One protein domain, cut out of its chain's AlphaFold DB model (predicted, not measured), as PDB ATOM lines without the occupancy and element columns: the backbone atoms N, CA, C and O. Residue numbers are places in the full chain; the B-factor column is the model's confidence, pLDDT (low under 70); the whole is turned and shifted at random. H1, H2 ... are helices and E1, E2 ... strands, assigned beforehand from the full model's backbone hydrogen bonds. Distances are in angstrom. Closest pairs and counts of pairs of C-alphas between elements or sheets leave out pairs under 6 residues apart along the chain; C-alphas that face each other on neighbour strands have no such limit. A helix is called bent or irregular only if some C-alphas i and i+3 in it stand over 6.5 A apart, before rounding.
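This is residues 9 to 133 of the 157 residues of an uncharacterized protein of bacterium 336/3 (UniProt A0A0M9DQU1). A twisted sheet of five strands curls round helix H2, and helix H3 packs beside H2 on the same face, mainly on strand E2; no named helix covers the sheet's other face. The short H1 lies at one end of the helix layer, off the sheet. The printed part has 125 residues, with three named helices and five named strands in the order H1 H2 E1 H3 E2 E3 E4 E5. The sheet runs E1 E2 E3 E4 E5, antiparallel throughout, and the class is mixed, helices and strands. The whole is compact, with a radius of gyration of the C-alphas of 14.7 A and spans of 43 by 32 by 23 A.

H1 takes residues 9 to 12 and begins with C-alpha 9 at (4.709, 111.903, 106.692). H2, residues 17 to 33, is 25.8 A long, with a kink of 30 degrees near residue 27; it is irregular, but only just, C-alphas 27 and 30 being 6.6 A apart. E1 is residues 36 to 38. H3, residues 46 to 60, is 21.6 A long. E2, residues 72 to 84, is 30.1 A long and bends by 72 degrees at residue 75. E3, residues 88 to 99, is 30.3 A long and bends by 58 degrees at residue 94. E4, residues 111 to 121, is 31.9 A long. E5, residues 124 to 132, is 23.9 A long, bends by 51 degrees at residue 128 and ends with C-alpha 132 at (9.242, 93.947, 116.065).

E2, E3, E4 and E5 form a meander, each strand the antiparallel neighbour and hairpin partner of the one before. N 77 and O 94 are 2.8 A apart between E2 and E3, N 91 and O 116 2.8 A between E3 and E4, and N 117 and O 129 2.8 A between E4 and E5. The edge strand E1 is antiparallel to E2, with N 36 and O 83 2.8 A apart; E5 is the other edge. H2 is on one face of the sheet, in two layers, a helix over a sheet; its closest C-alphas to E5 are those of Glu 25 and Leu 125, 5.9 A. H3 is on the same face, with Ala 49 and Val 76 of E2 as closest C-alphas, 4.8 A. H2 and H3 touch at Ile 20 and Trp 51, their closest C-alphas, 6.1 A, and run opposite ways at a steep tilt of 51 degrees. H1 is close to H3 but not clearly touching, the C-alphas of Lys 12 and Ala 54 being 7.5 A apart. In H3 every O i to N i+4 pair is within hydrogen-bond range, in H2 9 of 13; H1 is too short for one.

The two C-alphas farthest apart are those of Gln 35 and Asn 66, 44.5 A. The printed part has no cut. The links H3 to E2 and E3 to E4, 11 residues each, are long. The mean pLDDT of the printed part is 71.4, and 52 residues are under 70, among them 9 to 15, 40 to 71 and 101 to 111.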
ATOM      1  N   ILE A   9       5.413 112.942 107.465       44.97
ATOM      2  CA  ILE A   9       4.709 111.903 106.692       44.97
ATOM      3  C   ILE A   9       4.795 112.205 105.186       44.97
ATOM      4  O   ILE A   9       5.185 111.339 104.413       44.97
ATOM      5  N   GLN A  10       4.560 113.453 104.755       40.00
ATOM      6  CA  GLN A  10       4.674 113.853 103.340       40.00
ATOM      7  C   GLN A  10       6.107 113.831 102.771       40.00
ATOM      8  O   GLN A  10       6.273 113.801 101.549       40.00
ATOM      9  N   ARG A  11       7.149 113.902 103.615       43.12
ATOM     10  CA  ARG A  11       8.559 113.899 103.177       43.12
ATOM     11  C   ARG A  11       9.124 112.486 103.019       43.12
ATOM     12  O   ARG A  11       9.823 112.259 102.035       43.12
ATOM     13  N   LYS A  12       8.805 111.545 103.921       46.88
ATOM     14  CA  LYS A  12       9.209 110.127 103.792       46.88
ATOM     15  C   LYS A  12       8.310 109.342 102.821       46.88
ATOM     16  O   LYS A  12       8.819 108.471 102.122       46.88
ATOM     17  N   SER A  13       7.036 109.719 102.643       47.72
ATOM     18  CA  SER A  13       6.105 109.051 101.707       47.72
ATOM     19  C   SER A  13       6.366 109.309 100.212       47.72
ATOM     20  O   SER A  13       5.509 108.994  99.386       47.72
ATOM     21  N   LYS A  14       7.481 109.947  99.832       52.03
ATOM     22  CA  LYS A  14       7.791 110.239  98.422       52.03
ATOM     23  C   LYS A  14       8.619 109.169  97.726       52.03
ATOM     24  O   LYS A  14       8.648 109.177  96.501       52.03
ATOM     25  N   LYS A  15       9.287 108.290  98.475       60.62
ATOM     26  CA  LYS A  15      10.065 107.205  97.881       60.62
ATOM     27  C   LYS A  15       9.166 105.996  97.691       60.62
ATOM     28  O   LYS A  15       8.496 105.539  98.615       60.62
ATOM     29  N   SER A  16       9.117 105.517  96.463       70.19
ATOM     30  CA  SER A  16       8.451 104.281  96.110       70.19
ATOM     31  C   SER A  16       9.099 103.106  96.841       70.19
ATOM     32  O   SER A  16      10.297 103.090  97.123       70.19
ATOM     33  N   LYS A  17       8.305 102.064  97.087       69.06
ATOM     34  CA  LYS A  17       8.777 100.766  97.587       69.06
ATOM     35  C   LYS A  17      10.002 100.248  96.822       69.06
ATOM     36  O   LYS A  17      10.890  99.652  97.416       69.06
ATOM     37  N   LYS A  18      10.035 100.481  95.507       74.06
ATOM     38  CA  LYS A  18      11.134 100.088  94.626       74.06
ATOM     39  C   LYS A  18      12.438 100.798  94.999       74.06
ATOM     40  O   LYS A  18      13.431 100.119  95.205       74.06
ATOM     41  N   GLU A  19      12.412 102.121  95.158       76.81
ATOM     42  CA  GLU A  19      13.601 102.907  95.536       76.81
ATOM     43  C   GLU A  19      14.149 102.503  96.912       76.81
ATOM     44  O   GLU A  19      15.357 102.519  97.126       76.81
ATOM     45  N   ILE A  20      13.271 102.121  97.847       75.19
ATOM     46  CA  ILE A  20      13.680 101.617  99.168       75.19
ATOM     47  C   ILE A  20      14.383 100.259  99.034       75.19
ATOM     48  O   ILE A  20      15.416 100.041  99.660       75.19
ATOM     49  N   LEU A  21      13.836  99.349  98.222       75.69
ATOM     50  CA  LEU A  21      14.429  98.029  97.997       75.69
ATOM     51  C   LEU A  21      15.772  98.117  97.265       75.69
ATOM     52  O   LEU A  21      16.705  97.443  97.677       75.69
ATOM     53  N   GLU A  22      15.886  98.959  96.237       81.50
ATOM     54  CA  GLU A  22      17.144  99.169  95.505       81.50
ATOM     55  C   GLU A  22      18.245  99.693  96.439       81.50
ATOM     56  O   GLU A  22      19.351  99.160  96.451       81.50
ATOM     57  N   ALA A  23      17.927 100.663  97.300       80.31
ATOM     58  CA  ALA A  23      18.889 101.168  98.274       80.31
ATOM     59  C   ALA A  23      19.282 100.112  99.328       80.31
ATOM     60  O   ALA A  23      20.441 100.036  99.729       80.31
ATOM     61  N   LEU A  24      18.339  99.265  99.763       81.56
ATOM     62  CA  LEU A  24      18.652  98.132 100.642       81.56
ATOM     63  C   LEU A  24      19.542  97.099  99.954       81.56
ATOM     64  O   LEU A  24      20.435  96.555 100.597       81.56
ATOM     65  N   GLU A  25      19.313  96.818  98.673       84.50
ATOM     66  CA  GLU A  25      20.173  95.937  97.883       84.50
ATOM     67  C   GLU A  25      21.598  96.494  97.804       84.50
ATOM     68  O   GLU A  25      22.545  95.775  98.123       84.50
ATOM     69  N   GLU A  26      21.758  97.777  97.472       84.50
ATOM     70  CA  GLU A  26      23.066  98.443  97.417       84.50
ATOM     71  C   GLU A  26      23.824  98.374  98.750       84.50
ATOM     72  O   GLU A  26      25.027  98.099  98.754       84.50
ATOM     73  N   SER A  27      23.135  98.563  99.879       82.12
ATOM     74  CA  SER A  27      23.777  98.545 101.197       82.12
ATOM     75  C   SER A  27      24.005  97.139 101.773       82.12
ATOM     76  O   SER A  27      25.017  96.909 102.439       82.12
ATOM     77  N   LEU A  28      23.086  96.187 101.561       84.31
ATOM     78  CA  LEU A  28      23.128  94.870 102.219       84.31
ATOM     79  C   LEU A  28      23.813  93.785 101.382       84.31
ATOM     80  O   LEU A  28      24.443  92.901 101.962       84.31
ATOM     81  N   ILE A  29      23.741  93.826 100.045       88.38
ATOM     82  CA  ILE A  29      24.393  92.817  99.189       88.38
ATOM     83  C   ILE A  29      25.906  92.711  99.453       88.38
ATOM     84  O   ILE A  29      26.395  91.582  99.572       88.38
ATOM     85  N   PRO A  30      26.663  93.817  99.612       87.06
ATOM     86  CA  PRO A  30      28.092  93.739  99.906       87.06
ATOM     87  C   PRO A  30      28.427  92.956 101.179       87.06
ATOM     88  O   PRO A  30      29.540  92.459 101.300       87.06
ATOM     89  N   MET A  31      27.489  92.801 102.121       83.69
ATOM     90  CA  MET A  31      27.741  92.065 103.360       83.69
ATOM     91  C   MET A  31      27.840  90.557 103.174       83.69
ATOM     92  O   MET A  31      28.472  89.886 103.984       83.69
ATOM     93  N   PHE A  32      27.242  90.007 102.119       87.25
ATOM     94  CA  PHE A  32      27.220  88.560 101.899       87.25
ATOM     95  C   PHE A  32      28.604  87.972 101.570       87.25
ATOM     96  O   PHE A  32      28.738  86.758 101.454       87.25
ATOM     97  N   VAL A  33      29.641  88.810 101.445       86.75
ATOM     98  CA  VAL A  33      31.043  88.372 101.335       86.75
ATOM     99  C   VAL A  33      31.653  87.958 102.679       86.75
ATOM    100  O   VAL A  33      32.704  87.321 102.698       86.75
ATOM    101  N   TYR A  34      31.033  88.343 103.800       84.38
ATOM    102  CA  TYR A  34      31.479  87.991 105.146       84.38
ATOM    103  C   TYR A  34      30.833  86.689 105.625       84.38
ATOM    104  O   TYR A  34      29.803  86.261 105.116       84.38
ATOM    105  N   GLN A  35      31.422  86.084 106.657       86.00
ATOM    106  CA  GLN A  35      30.897  84.886 107.305       86.00
ATOM    107  C   GLN A  35      30.904  85.076 108.825       86.00
ATOM    108  O   GLN A  35      31.896  85.526 109.403       86.00
ATOM    109  N   GLY A  36      29.801  84.720 109.483       85.44
ATOM    110  CA  GLY A  36      29.630  84.850 110.925       85.44
ATOM    111  C   GLY A  36      29.206  86.252 111.370       85.44
ATOM    112  O   GLY A  36      28.476  86.956 110.674       85.44
ATOM    113  N   ASN A  37      29.605  86.637 112.587       81.69
ATOM    114  CA  ASN A  37      29.254  87.945 113.146       81.69
ATOM    115  C   ASN A  37      30.011  89.052 112.405       81.69
ATOM    116  O   ASN A  37      31.241  89.054 112.390       81.69
ATOM    117  N   VAL A  38      29.272  90.018 111.867       79.62
ATOM    118  CA  VAL A  38      29.845  91.222 111.261       79.62
ATOM    119  C   VAL A  38      30.014  92.279 112.347       79.62
ATOM    120  O   VAL A  38      29.088  92.545 113.119       79.62
ATOM    121  N   ASP A  39      31.201  92.882 112.420       73.94
ATOM    122  CA  ASP A  39      31.439  94.021 113.299       73.94
ATOM    123  C   ASP A  39      30.681  95.244 112.764       73.94
ATOM    124  O   ASP A  39      30.968  95.785 111.696       73.94
ATOM    125  N   ILE A  40      29.677  95.665 113.530       69.31
ATOM    126  CA  ILE A  40      28.772  96.757 113.172       69.31
ATOM    127  C   ILE A  40      29.458  98.130 113.174       69.31
ATOM    128  O   ILE A  40      28.891  99.078 112.645       69.31
ATOM    129  N   SER A  41      30.665  98.268 113.734       67.00
ATOM    130  CA  SER A  41      31.417  99.529 113.682       67.00
ATOM    131  C   SER A  41      31.886  99.879 112.266       67.00
ATOM    132  O   SER A  41      32.052 101.057 111.957       67.00
ATOM    133  N   TYR A  42      32.006  98.882 111.381       59.00
ATOM    134  CA  TYR A  42      32.189  99.089 109.940       59.00
ATOM    135  C   TYR A  42      30.906  99.559 109.245       59.00
ATOM    136  O   TYR A  42      30.949 100.034 108.113       59.00
ATOM    137  N   PHE A  43      29.767  99.442 109.926       62.09
ATOM    138  CA  PHE A  43      28.439  99.744 109.424       62.09
ATOM    139  C   PHE A  43      27.915 101.078 109.967       62.09
ATOM    140  O   PHE A  43      26.819 101.164 110.514       62.09
ATOM    141  N   GLN A  44      28.704 102.141 109.806       54.81
ATOM    142  CA  GLN A  44      28.263 103.515 110.089       54.81
ATOM    143  C   GLN A  44      27.313 104.077 109.015       54.81
ATOM    144  O   GLN A  44      27.136 105.288 108.917       54.81
ATOM    145  N   ASP A  45      26.716 103.218 108.186       60.94
ATOM    146  CA  ASP A  45      25.759 103.650 107.179       60.94
ATOM    147  C   ASP A  45      24.392 103.926 107.829       60.94
ATOM    148  O   ASP A  45      23.524 103.052 107.906       60.94
ATOM    149  N   GLU A  46      24.200 105.167 108.291       61.94
ATOM    150  CA  GLU A  46      22.912 105.704 108.763       61.94
ATOM    151  C   GLU A  46      21.772 105.466 107.752       61.94
ATOM    152  O   GLU A  46      20.589 105.442 108.115       61.94
ATOM    153  N   HIS A  47      22.100 105.260 106.470       63.44
ATOM    154  CA  HIS A  47      21.105 105.049 105.434       63.44
ATOM    155  C   HIS A  47      20.419 103.694 105.563       63.44
ATOM    156  O   HIS A  47      19.198 103.645 105.452       63.44
ATOM    157  N   THR A  48      21.128 102.609 105.875       67.44
ATOM    158  CA  THR A  48      20.488 101.283 105.964       67.44
ATOM    159  C   THR A  48      19.465 101.198 107.093       67.44
ATOM    160  O   THR A  48      18.369 100.678 106.891       67.44
ATOM    161  N   ALA A  49      19.788 101.769 108.253       65.88
ATOM    162  CA  ALA A  49      18.865 101.938 109.376       65.88
ATOM    163  C   ALA A  49      17.584 102.683 108.950       65.88
ATOM    164  O   ALA A  49      16.465 102.181 109.101       65.88
ATOM    165  N   SER A  50      17.771 103.816 108.266       67.56
ATOM    166  CA  SER A  50      16.683 104.625 107.710       67.56
ATOM    167  C   SER A  50      15.852 103.870 106.664       67.56
ATOM    168  O   SER A  50      14.634 104.052 106.583       67.56
ATOM    169  N   TRP A  51      16.487 103.024 105.850       68.88
ATOM    170  CA  TRP A  51      15.819 102.237 104.816       68.88
ATOM    171  C   TRP A  51      15.026 101.070 105.385       68.88
ATOM    172  O   TRP A  51      13.925 100.804 104.908       68.88
ATOM    173  N   LEU A  52      15.531 100.412 106.429       69.06
ATOM    174  CA  LEU A  52      14.789  99.386 107.158       69.06
ATOM    175  C   LEU A  52      13.556  99.982 107.840       69.06
ATOM    176  O   LEU A  52      12.474  99.406 107.734       69.06
ATOM    177  N   ALA A  53      13.682 101.162 108.454       65.06
ATOM    178  CA  ALA A  53      12.543 101.896 109.005       65.06
ATOM    179  C   ALA A  53      11.514 102.254 107.915       65.06
ATOM    180  O   ALA A  53      10.325 101.977 108.062       65.06
ATOM    181  N   ALA A  54      11.973 102.778 106.773       66.25
ATOM    182  CA  ALA A  54      11.100 103.089 105.640       66.25
ATOM    183  C   ALA A  54      10.421 101.836 105.052       66.25
ATOM    184  O   ALA A  54       9.266 101.892 104.630       66.25
ATOM    185  N   LEU A  55      11.113 100.692 105.032       67.50
ATOM    186  CA  LEU A  55      10.535  99.424 104.603       67.50
ATOM    187  C   LEU A  55       9.447  98.954 105.575       67.50
ATOM    188  O   LEU A  55       8.393  98.518 105.116       67.50
ATOM    189  N   CYS A  56       9.660  99.091 106.889       65.44
ATOM    190  CA  CYS A  56       8.631  98.820 107.898       65.44
ATOM    191  C   CYS A  56       7.383  99.672 107.645       65.44
ATOM    192  O   CYS A  56       6.284  99.128 107.569       65.44
ATOM    193  N   ASP A  57       7.557 100.976 107.418       62.59
ATOM    194  CA  ASP A  57       6.449 101.888 107.122       62.59
ATOM    195  C   ASP A  57       5.663 101.446 105.880       62.59
ATOM    196  O   ASP A  57       4.434 101.463 105.877       62.59
ATOM    197  N   VAL A  58       6.341 101.017 104.810       58.75
ATOM    198  CA  VAL A  58       5.670 100.557 103.582       58.75
ATOM    199  C   VAL A  58       4.974  99.204 103.768       58.75
ATOM    200  O   VAL A  58       3.887  99.009 103.227       58.75
ATOM    201  N   LEU A  59       5.579  98.265 104.501       61.00
ATOM    202  CA  LEU A  59       5.045  96.910 104.677       61.00
ATOM    203  C   LEU A  59       3.902  96.847 105.696       61.00
ATOM    204  O   LEU A  59       2.943  96.109 105.478       61.00
ATOM    205  N   ILE A  60       3.967  97.628 106.775       55.94
ATOM    206  CA  ILE A  60       2.953  97.609 107.842       55.94
ATOM    207  C   ILE A  60       1.686  98.378 107.426       55.94
ATOM    208  O   ILE A  60       0.586  98.056 107.871       55.94
ATOM    209  N   ASN A  61       1.793  99.315 106.478       49.94
ATOM    210  CA  ASN A  61       0.652 100.044 105.906       49.94
ATOM    211  C   ASN A  61      -0.350  99.173 105.110       49.94
ATOM    212  O   ASN A  61      -1.322  99.704 104.571       49.94
ATOM    213  N   ILE A  62      -0.144  97.855 105.005       42.62
ATOM    214  CA  ILE A  62      -0.911  96.985 104.102       42.62
ATOM    215  C   ILE A  62      -2.218  96.444 104.713       42.62
ATOM    216  O   ILE A  62      -3.065  95.986 103.949       42.62
ATOM    217  N   HIS A  63      -2.465  96.531 106.028       40.84
ATOM    218  CA  HIS A  63      -3.527  95.695 106.614       40.84
ATOM    219  C   HIS A  63      -4.853  96.311 107.069       40.84
ATOM    220  O   HIS A  63      -5.799  95.534 107.135       40.84
ATOM    221  N   ASP A  64      -5.025  97.618 107.303       39.78
ATOM    222  CA  ASP A  64      -6.391  98.142 107.517       39.78
ATOM    223  C   ASP A  64      -6.467  99.679 107.500       39.78
ATOM    224  O   ASP A  64      -6.436 100.352 108.535       39.78
ATOM    225  N   THR A  65      -6.601 100.277 106.315       44.50
ATOM    226  CA  THR A  65      -6.841 101.726 106.189       44.50
ATOM    227  C   THR A  65      -8.181 102.166 106.790       44.50
ATOM    228  O   THR A  65      -8.375 103.360 107.016       44.50
ATOM    229  N   ASN A  66      -9.086 101.233 107.110       44.09
ATOM    230  CA  ASN A  66     -10.414 101.548 107.638       44.09
ATOM    231  C   ASN A  66     -10.477 101.657 109.174       44.09
ATOM    232  O   ASN A  66     -11.442 102.227 109.678       44.09
ATOM    233  N   ASN A  67      -9.460 101.192 109.916       46.28
ATOM    234  CA  ASN A  67      -9.486 101.141 111.391       46.28
ATOM    235  C   ASN A  67      -8.380 101.946 112.104       46.28
ATOM    236  O   ASN A  67      -8.273 101.890 113.328       46.28
ATOM    237  N   GLY A  68      -7.559 102.720 111.382       50.41
ATOM    238  CA  GLY A  68      -6.524 103.565 112.006       50.41
ATOM    239  C   GLY A  68      -5.386 102.778 112.674       50.41
ATOM    240  O   GLY A  68      -4.732 103.285 113.585       50.41
ATOM    241  N   LEU A  69      -5.158 101.538 112.233       53.72
ATOM    242  CA  LEU A  69      -4.119 100.636 112.727       53.72
ATOM    243  C   LEU A  69      -2.809 100.900 111.973       53.72
ATOM    244  O   LEU A  69      -2.488 100.205 111.015       53.72
ATOM    245  N   TYR A  70      -2.077 101.940 112.364       62.34
ATOM    246  CA  TYR A  70      -0.845 102.342 111.684       62.34
ATOM    247  C   TYR A  70       0.343 102.373 112.647       62.34
ATOM    248  O   TYR A  70       0.272 102.981 113.716       62.34
ATOM    249  N   PHE A  71       1.432 101.728 112.231       68.69
ATOM    250  CA  PHE A  71       2.756 101.883 112.821       68.69
ATOM    251  C   PHE A  71       3.617 102.756 111.909       68.69
ATOM    252  O   PHE A  71       3.653 102.537 110.699       68.69
ATOM    253  N   CYS A  72       4.340 103.698 112.506       72.38
ATOM    254  CA  CYS A  72       5.351 104.514 111.852       72.38
ATOM    255  C   CYS A  72       6.671 104.388 112.591       72.38
ATOM    256  O   CYS A  72       6.745 104.760 113.765       72.38
ATOM    257  N   ALA A  73       7.714 103.944 111.909       75.94
ATOM    258  CA  ALA A  73       9.069 103.920 112.418       75.94
ATOM    259  C   ALA A  73       9.788 105.251 112.137       75.94
ATOM    260  O   ALA A  73       9.764 105.792 111.029       75.94
ATOM    261  N   ASP A  74      10.471 105.778 113.148       76.31
ATOM    262  CA  ASP A  74      11.465 106.833 112.964       76.31
ATOM    263  C   ASP A  74      12.729 106.246 112.344       76.31
ATOM    264  O   ASP A  74      13.173 106.684 111.279       76.31
ATOM    265  N   ASP A  75      13.263 105.215 113.001       77.44
ATOM    266  CA  ASP A  75      14.564 104.638 112.692       77.44
ATOM    267  C   ASP A  75      14.705 103.205 113.234       77.44
ATOM    268  O   ASP A  75      13.932 102.763 114.090       77.44
ATOM    269  N   VAL A  76      15.719 102.486 112.750       78.12
ATOM    270  CA  VAL A  76      16.134 101.172 113.246       78.12
ATOM    271  C   VAL A  76      17.627 101.182 113.560       78.12
ATOM    272  O   VAL A  76      18.469 101.132 112.671       78.12
ATOM    273  N   LEU A  77      17.985 101.137 114.841       78.81
ATOM    274  CA  LEU A  77      19.379 101.047 115.263       78.81
ATOM    275  C   LEU A  77      19.882  99.604 115.213       78.81
ATOM    276  O   LEU A  77      19.482  98.765 116.024       78.81
ATOM    277  N   THR A  78      20.837  99.339 114.327       78.75
ATOM    278  CA  THR A  78      21.546  98.056 114.239       78.75
ATOM    279  C   THR A  78      22.290  97.729 115.535       78.75
ATOM    280  O   THR A  78      23.025  98.553 116.082       78.75
ATOM    281  N   LYS A  79      22.152  96.491 116.011       78.56
ATOM    282  CA  LYS A  79      22.907  95.945 117.151       78.56
ATOM    283  C   LYS A  79      23.779  94.762 116.777       78.56
ATOM    284  O   LYS A  79      24.831  94.578 117.383       78.56
ATOM    285  N   LYS A  80      23.353  93.949 115.813       78.75
ATOM    286  CA  LYS A  80      24.117  92.783 115.374       78.75
ATOM    287  C   LYS A  80      23.719  92.375 113.967       78.75
ATOM    288  O   LYS A  80      22.533  92.323 113.657       78.75
ATOM    289  N   ILE A  81      24.710  92.016 113.161       82.25
ATOM    290  CA  ILE A  81      24.509  91.392 111.856       82.25
ATOM    291  C   ILE A  81      25.247  90.055 111.851       82.25
ATOM    292  O   ILE A  81      26.376  89.955 112.338       82.25
ATOM    293  N   ILE A  82      24.592  89.019 111.336       83.31
ATOM    294  CA  ILE A  82      25.168  87.684 111.171       83.31
ATOM    295  C   ILE A  82      24.947  87.259 109.728       83.31
ATOM    296  O   ILE A  82      23.810  87.285 109.261       83.31
ATOM    297  N   VAL A  83      26.018  86.851 109.053       86.81
ATOM    298  CA  VAL A  83      25.947  86.263 107.715       86.81
ATOM    299  C   VAL A  83      26.227  84.770 107.820       86.81
ATOM    300  O   VAL A  83      27.240  84.359 108.385       86.81
ATOM    301  N   GLU A  84      25.306  83.958 107.318       87.94
ATOM    302  CA  GLU A  84      25.402  82.500 107.324       87.94
ATOM    303  C   GLU A  84      25.728  81.976 105.922       87.94
ATOM    304  O   GLU A  84      25.317  82.556 104.916       87.94
ATOM    305  N   ASP A  85      26.412  80.833 105.874       76.56
ATOM    306  CA  ASP A  85      26.988  80.198 104.676       76.56
ATOM    307  C   ASP A  85      25.980  79.961 103.542       76.56
ATOM    308  O   ASP A  85      26.352  79.845 102.378       76.56
ATOM    309  N   ASN A  86      24.688  79.932 103.864       74.06
ATOM    310  CA  ASN A  86      23.597  79.699 102.920       74.06
ATOM    311  C   ASN A  86      23.052  81.015 102.334       74.06
ATOM    312  O   ASN A  86      21.888  81.087 101.942       74.06
ATOM    313  N   CYS A  87      23.883  82.060 102.306       85.06
ATOM    314  CA  CYS A  87      23.519  83.399 101.860       85.06
ATOM    315  C   CYS A  87      22.344  83.986 102.652       85.06
ATOM    316  O   CYS A  87      21.483  84.644 102.066       85.06
ATOM    317  N   PHE A  88      22.306  83.752 103.968       88.06
ATOM    318  CA  PHE A  88      21.367  84.424 104.867       88.06
ATOM    319  C   PHE A  88      22.057  85.557 105.605       88.06
ATOM    320  O   PHE A  88      23.171  85.401 106.098       88.06
ATOM    321  N   LEU A  89      21.357  86.676 105.732       88.25
ATOM    322  CA  LEU A  89      21.752  87.808 106.550       88.25
ATOM    323  C   LEU A  89      20.679  88.033 107.605       88.25
ATOM    324  O   LEU A  89      19.526  88.328 107.290       88.25
ATOM    325  N   LYS A  90      21.079  87.897 108.867       86.19
ATOM    326  CA  LYS A  90      20.236  88.124 110.040       86.19
ATOM    327  C   LYS A  90      20.614  89.448 110.672       86.19
ATOM    328  O   LYS A  90      21.748  89.632 111.116       86.19
ATOM    329  N   PHE A  91      19.653  90.354 110.723       84.00
ATOM    330  CA  PHE A  91      19.797  91.706 111.227       84.00
ATOM    331  C   PHE A  91      19.021  91.845 112.534       84.00
ATOM    332  O   PHE A  91      17.808  91.649 112.570       84.00
ATOM    333  N   TRP A  92      19.716  92.210 113.605       80.38
ATOM    334  CA  TRP A  92      19.138  92.477 114.917       80.38
ATOM    335  C   TRP A  92      19.346  93.938 115.273       80.38
ATOM    336  O   TRP A  92      20.455  94.466 115.134       80.38
ATOM    337  N   GLY A  93      18.307  94.578 115.789       78.75
ATOM    338  CA  GLY A  93      18.348  95.987 116.133       78.75
ATOM    339  C   GLY A  93      17.297  96.400 117.148       78.75
ATOM    340  O   GLY A  93      16.696  95.576 117.836       78.75
ATOM    341  N   ILE A  94      17.110  97.710 117.230       78.62
ATOM    342  CA  ILE A  94      16.078  98.375 118.017       78.62
ATOM    343  C   ILE A  94      15.305  99.286 117.073       78.62
ATOM    344  O   ILE A  94      15.926 100.082 116.374       78.62
ATOM    345  N   ILE A  95      13.980  99.195 117.066       77.88
ATOM    346  CA  ILE A  95      13.114 100.095 116.307       77.88
ATOM    347  C   ILE A  95      12.650 101.255 117.189       77.88
ATOM    348  O   ILE A  95      12.264 101.070 118.346       77.88
ATOM    349  N   TYR A  96      12.716 102.457 116.628       78.62
ATOM    350  CA  TYR A  96      12.222 103.694 117.217       78.62
ATOM    351  C   TYR A  96      10.903 104.025 116.539       78.62
ATOM    352  O   TYR A  96      10.868 104.185 115.321       78.62
ATOM    353  N   TRP A  97       9.818 104.135 117.298       76.12
ATOM    354  CA  TRP A  97       8.503 104.435 116.733       76.12
ATOM    355  C   TRP A  97       8.188 105.937 116.774       76.12
ATOM    356  O   TRP A  97       8.291 106.576 117.820       76.12
ATOM    357  N   LEU A  98       7.728 106.491 115.650       75.31
ATOM    358  CA  LEU A  98       7.072 107.804 115.575       75.31
ATOM    359  C   LEU A  98       5.593 107.723 115.946       75.31
ATOM    360  O   LEU A  98       5.029 108.660 116.516       75.31
ATOM    361  N   GLU A  99       4.947 106.626 115.565       71.62
ATOM    362  CA  GLU A  99       3.528 106.398 115.791       71.62
ATOM    363  C   GLU A  99       3.267 104.907 115.937       71.62
ATOM    364  O   GLU A  99       3.824 104.090 115.210       71.62
ATOM    365  N   ILE A 100       2.415 104.565 116.891       72.69
ATOM    366  CA  ILE A 100       1.941 103.207 117.125       72.69
ATOM    367  C   ILE A 100       0.434 103.260 117.368       72.69
ATOM    368  O   ILE A 100      -0.079 104.292 117.826       72.69
ATOM    369  N   PRO A 101      -0.292 102.159 117.138       67.38
ATOM    370  CA  PRO A 101      -1.681 102.069 117.545       67.38
ATOM    371  C   PRO A 101      -1.829 102.200 119.066       67.38
ATOM    372  O   PRO A 101      -1.007 101.702 119.831       67.38
ATOM    373  N   SER A 102      -2.915 102.820 119.530       68.19
ATOM    374  CA  SER A 102      -3.130 103.120 120.957       68.19
ATOM    375  C   SER A 102      -3.231 101.892 121.870       68.19
ATOM    376  O   SER A 102      -3.042 102.015 123.079       68.19
ATOM    377  N   PHE A 103      -3.541 100.718 121.316       67.31
ATOM    378  CA  PHE A 103      -3.585  99.452 122.053       67.31
ATOM    379  C   PHE A 103      -2.233  98.729 122.093       67.31
ATOM    380  O   PHE A 103      -2.095  97.765 122.848       67.31
ATOM    381  N   TYR A 104      -1.257  99.147 121.283       67.56
ATOM    382  CA  TYR A 104       0.053  98.514 121.241       67.56
ATOM    383  C   TYR A 104       0.868  98.931 122.471       67.56
ATOM    384  O   TYR A 104       1.007 100.116 122.780       67.56
ATOM    385  N   LYS A 105       1.383  97.941 123.203       61.78
ATOM    386  CA  LYS A 105       2.215  98.156 124.387       61.78
ATOM    387  C   LYS A 105       3.680  98.139 123.972       61.78
ATOM    388  O   LYS A 105       4.167  97.119 123.512       61.78
ATOM    389  N   ILE A 106       4.359  99.260 124.178       62.47
ATOM    390  CA  ILE A 106       5.809  99.393 123.993       62.47
ATOM    391  C   ILE A 106       6.520  99.049 125.296       62.47
ATOM    392  O   ILE A 106       5.993  99.335 126.380       62.47
ATOM    393  N   ASN A 107       7.750  98.539 125.207       57.06
ATOM    394  CA  ASN A 107       8.608  98.504 126.388       57.06
ATOM    395  C   ASN A 107       8.931  99.947 126.852       57.06
ATOM    396  O   ASN A 107       8.866 100.897 126.069       57.06
ATOM    397  N   LYS A 108       9.246 100.122 128.143       50.78
ATOM    398  CA  LYS A 108       9.266 101.368 128.948       50.78
ATOM    399  C   LYS A 108       9.974 102.593 128.339       50.78
ATOM    400  O   LYS A 108       9.819 103.688 128.875       50.78
ATOM    401  N   SER A 109      10.743 102.434 127.268       58.44
ATOM    402  CA  SER A 109      11.519 103.477 126.589       58.44
ATOM    403  C   SER A 109      11.045 103.830 125.169       58.44
ATOM    404  O   SER A 109      11.664 104.691 124.553       58.44
ATOM    405  N   GLY A 110       9.978 103.221 124.635       58.72
ATOM    406  CA  GLY A 110       9.570 103.453 123.237       58.72
ATOM    407  C   GLY A 110      10.509 102.797 122.214       58.72
ATOM    408  O   GLY A 110      10.559 103.210 121.058       58.72
ATOM    409  N   LEU A 111      11.275 101.811 122.681       66.94
ATOM    410  CA  LEU A 111      12.299 101.082 121.951       66.94
ATOM    411  C   LEU A 111      11.917  99.611 121.955       66.94
ATOM    412  O   LEU A 111      12.001  98.969 123.004       66.94
ATOM    413  N   ASP A 112      11.532  99.087 120.799       75.31
ATOM    414  CA  ASP A 112      11.239  97.664 120.674       75.31
ATOM    415  C   ASP A 112      12.401  96.930 120.000       75.31
ATOM    416  O   ASP A 112      13.106  97.509 119.167       75.31
ATOM    417  N   PRO A 113      12.624  95.646 120.324       74.38
ATOM    418  CA  PRO A 113      13.508  94.803 119.539       74.38
ATOM    419  C   PRO A 113      13.067  94.778 118.078       74.38
ATOM    420  O   PRO A 113      11.872  94.764 117.786       74.38
ATOM    421  N   PHE A 114      14.040  94.727 117.175       79.50
ATOM    422  CA  PHE A 114      13.825  94.574 115.743       79.50
ATOM    423  C   PHE A 114      14.628  93.390 115.215       79.50
ATOM    424  O   PHE A 114      15.802  93.219 115.559       79.50
ATOM    425  N   TYR A 115      14.004  92.601 114.344       79.81
ATOM    426  CA  TYR A 115      14.655  91.514 113.630       79.81
ATOM    427  C   TYR A 115      14.255  91.522 112.160       79.81
ATOM    428  O   TYR A 115      13.068  91.602 111.836       79.81
ATOM    429  N   ALA A 116      15.238  91.366 111.279       83.06
ATOM    430  CA  ALA A 116      15.009  91.097 109.870       83.06
ATOM    431  C   ALA A 116      15.924  89.982 109.361       83.06
ATOM    432  O   ALA A 116      17.080  89.865 109.763       83.06
ATOM    433  N   GLU A 117      15.400  89.174 108.449       85.44
ATOM    434  CA  GLU A 117      16.137  88.116 107.773       85.44
ATOM    435  C   GLU A 117      16.037  88.301 106.265       85.44
ATOM    436  O   GLU A 117      14.942  88.423 105.708       85.44
ATOM    437  N   PHE A 118      17.193  88.288 105.615       86.50
ATOM    438  CA  PHE A 118      17.327  88.415 104.175       86.50
ATOM    439  C   PHE A 118      18.053  87.204 103.609       86.50
ATOM    440  O   PHE A 118      18.957  86.665 104.245       86.50
ATOM    441  N   ILE A 119      17.698  86.821 102.388       89.50
ATOM    442  CA  ILE A 119      18.454  85.854 101.597       89.50
ATOM    443  C   ILE A 119      18.899  86.495 100.285       89.50
ATOM    444  O   ILE A 119      18.140  87.251  99.669       89.50
ATOM    445  N   LEU A 120      20.115  86.176  99.845       88.31
ATOM    446  CA  LEU A 120      20.615  86.572  98.533       88.31
ATOM    447  C   LEU A 120      20.383  85.442  97.522       88.31
ATOM    448  O   LEU A 120      20.981  84.374  97.626       88.31
ATOM    449  N   ILE A 121      19.529  85.680  96.524       85.56
ATOM    450  CA  ILE A 121      19.246  84.726  95.440       85.56
ATOM    451  C   ILE A 121      19.502  85.425  94.108       85.56
ATOM    452  O   ILE A 121      18.844  86.413  93.793       85.56
ATOM    453  N   ASN A 122      20.436  84.912  93.300       86.12
ATOM    454  CA  ASN A 122      20.781  85.476  91.985       86.12
ATOM    455  C   ASN A 122      21.077  86.991  92.029       86.12
ATOM    456  O   ASN A 122      20.569  87.747  91.201       86.12
ATOM    457  N   ASN A 123      21.869  87.435  93.011       82.62
ATOM    458  CA  ASN A 123      22.192  88.846  93.273       82.62
ATOM    459  C   ASN A 123      20.980  89.751  93.551       82.62
ATOM    460  O   ASN A 123      21.068  90.961  93.370       82.62
ATOM    461  N   LYS A 124      19.858  89.180  93.994       83.44
ATOM    462  CA  LYS A 124      18.694  89.933  94.461       83.44
ATOM    463  C   LYS A 124      18.412  89.628  95.918       83.44
ATOM    464  O   LYS A 124      18.471  88.466  96.335       83.44
ATOM    465  N   LEU A 125      18.096  90.670  96.677       82.56
ATOM    466  CA  LEU A 125      17.784  90.544  98.091       82.56
ATOM    467  C   LEU A 125      16.307  90.165  98.247       82.56
ATOM    468  O   LEU A 125      15.412  90.835  97.735       82.56
ATOM    469  N   SER A 126      16.030  89.086  98.972       82.44
ATOM    470  CA  SER A 126      14.670  88.698  99.344       82.44
ATOM    471  C   SER A 126      14.524  88.801 100.856       82.44
ATOM    472  O   SER A 126      15.223  88.112 101.597       82.44
ATOM    473  N   LEU A 127      13.613  89.664 101.314       79.81
ATOM    474  CA  LEU A 127      13.198  89.723 102.714       79.81
ATOM    475  C   LEU A 127      12.374  88.472 103.038       79.81
ATOM    476  O   LEU A 127      11.356  88.223 102.393       79.81
ATOM    477  N   LYS A 128      12.819  87.694 104.025       81.81
ATOM    478  CA  LYS A 128      12.157  86.461 104.476       81.81
ATOM    479  C   LYS A 128      11.371  86.643 105.755       81.81
ATOM    480  O   LYS A 128      10.301  86.066 105.898       81.81
ATOM    481  N   LYS A 129      11.885  87.458 106.668       75.25
ATOM    482  CA  LYS A 129      11.234  87.717 107.947       75.25
ATOM    483  C   LYS A 129      11.497  89.150 108.370       75.25
ATOM    484  O   LYS A 129      12.618  89.627 108.230       75.25
ATOM    485  N   LEU A 130      10.473  89.822 108.881       76.62
ATOM    486  CA  LEU A 130      10.589  91.139 109.498       76.62
ATOM    487  C   LEU A 130       9.671  91.200 110.704       76.62
ATOM    488  O   LEU A 130       8.506  90.814 110.622       76.62
ATOM    489  N   CYS A 131      10.214  91.654 111.826       73.81
ATOM    490  CA  CYS A 131       9.566  91.522 113.115       73.81
ATOM    491  C   CYS A 131       9.972  92.619 114.101       73.81
ATOM    492  O   CYS A 131      11.101  93.111 114.060       73.81
ATOM    493  N   PHE A 132       9.064  92.936 115.024       71.12
ATOM    494  CA  PHE A 132       9.242  93.947 116.065       71.12
ATOM    495  C   PHE A 132       8.493  93.568 117.365       71.12
ATOM    496  O   PHE A 132       7.442  92.935 117.285       71.12
ATOM    497  N   GLY A 133       9.036  93.943 118.538       59.25
ATOM    498  CA  GLY A 133       8.528  93.583 119.893       59.25
ATOM    499  C   GLY A 133       8.978  92.179 120.362       59.25
ATOM    500  O   GLY A 133       9.390  91.383 119.526       59.25
TER     501      GLY A 133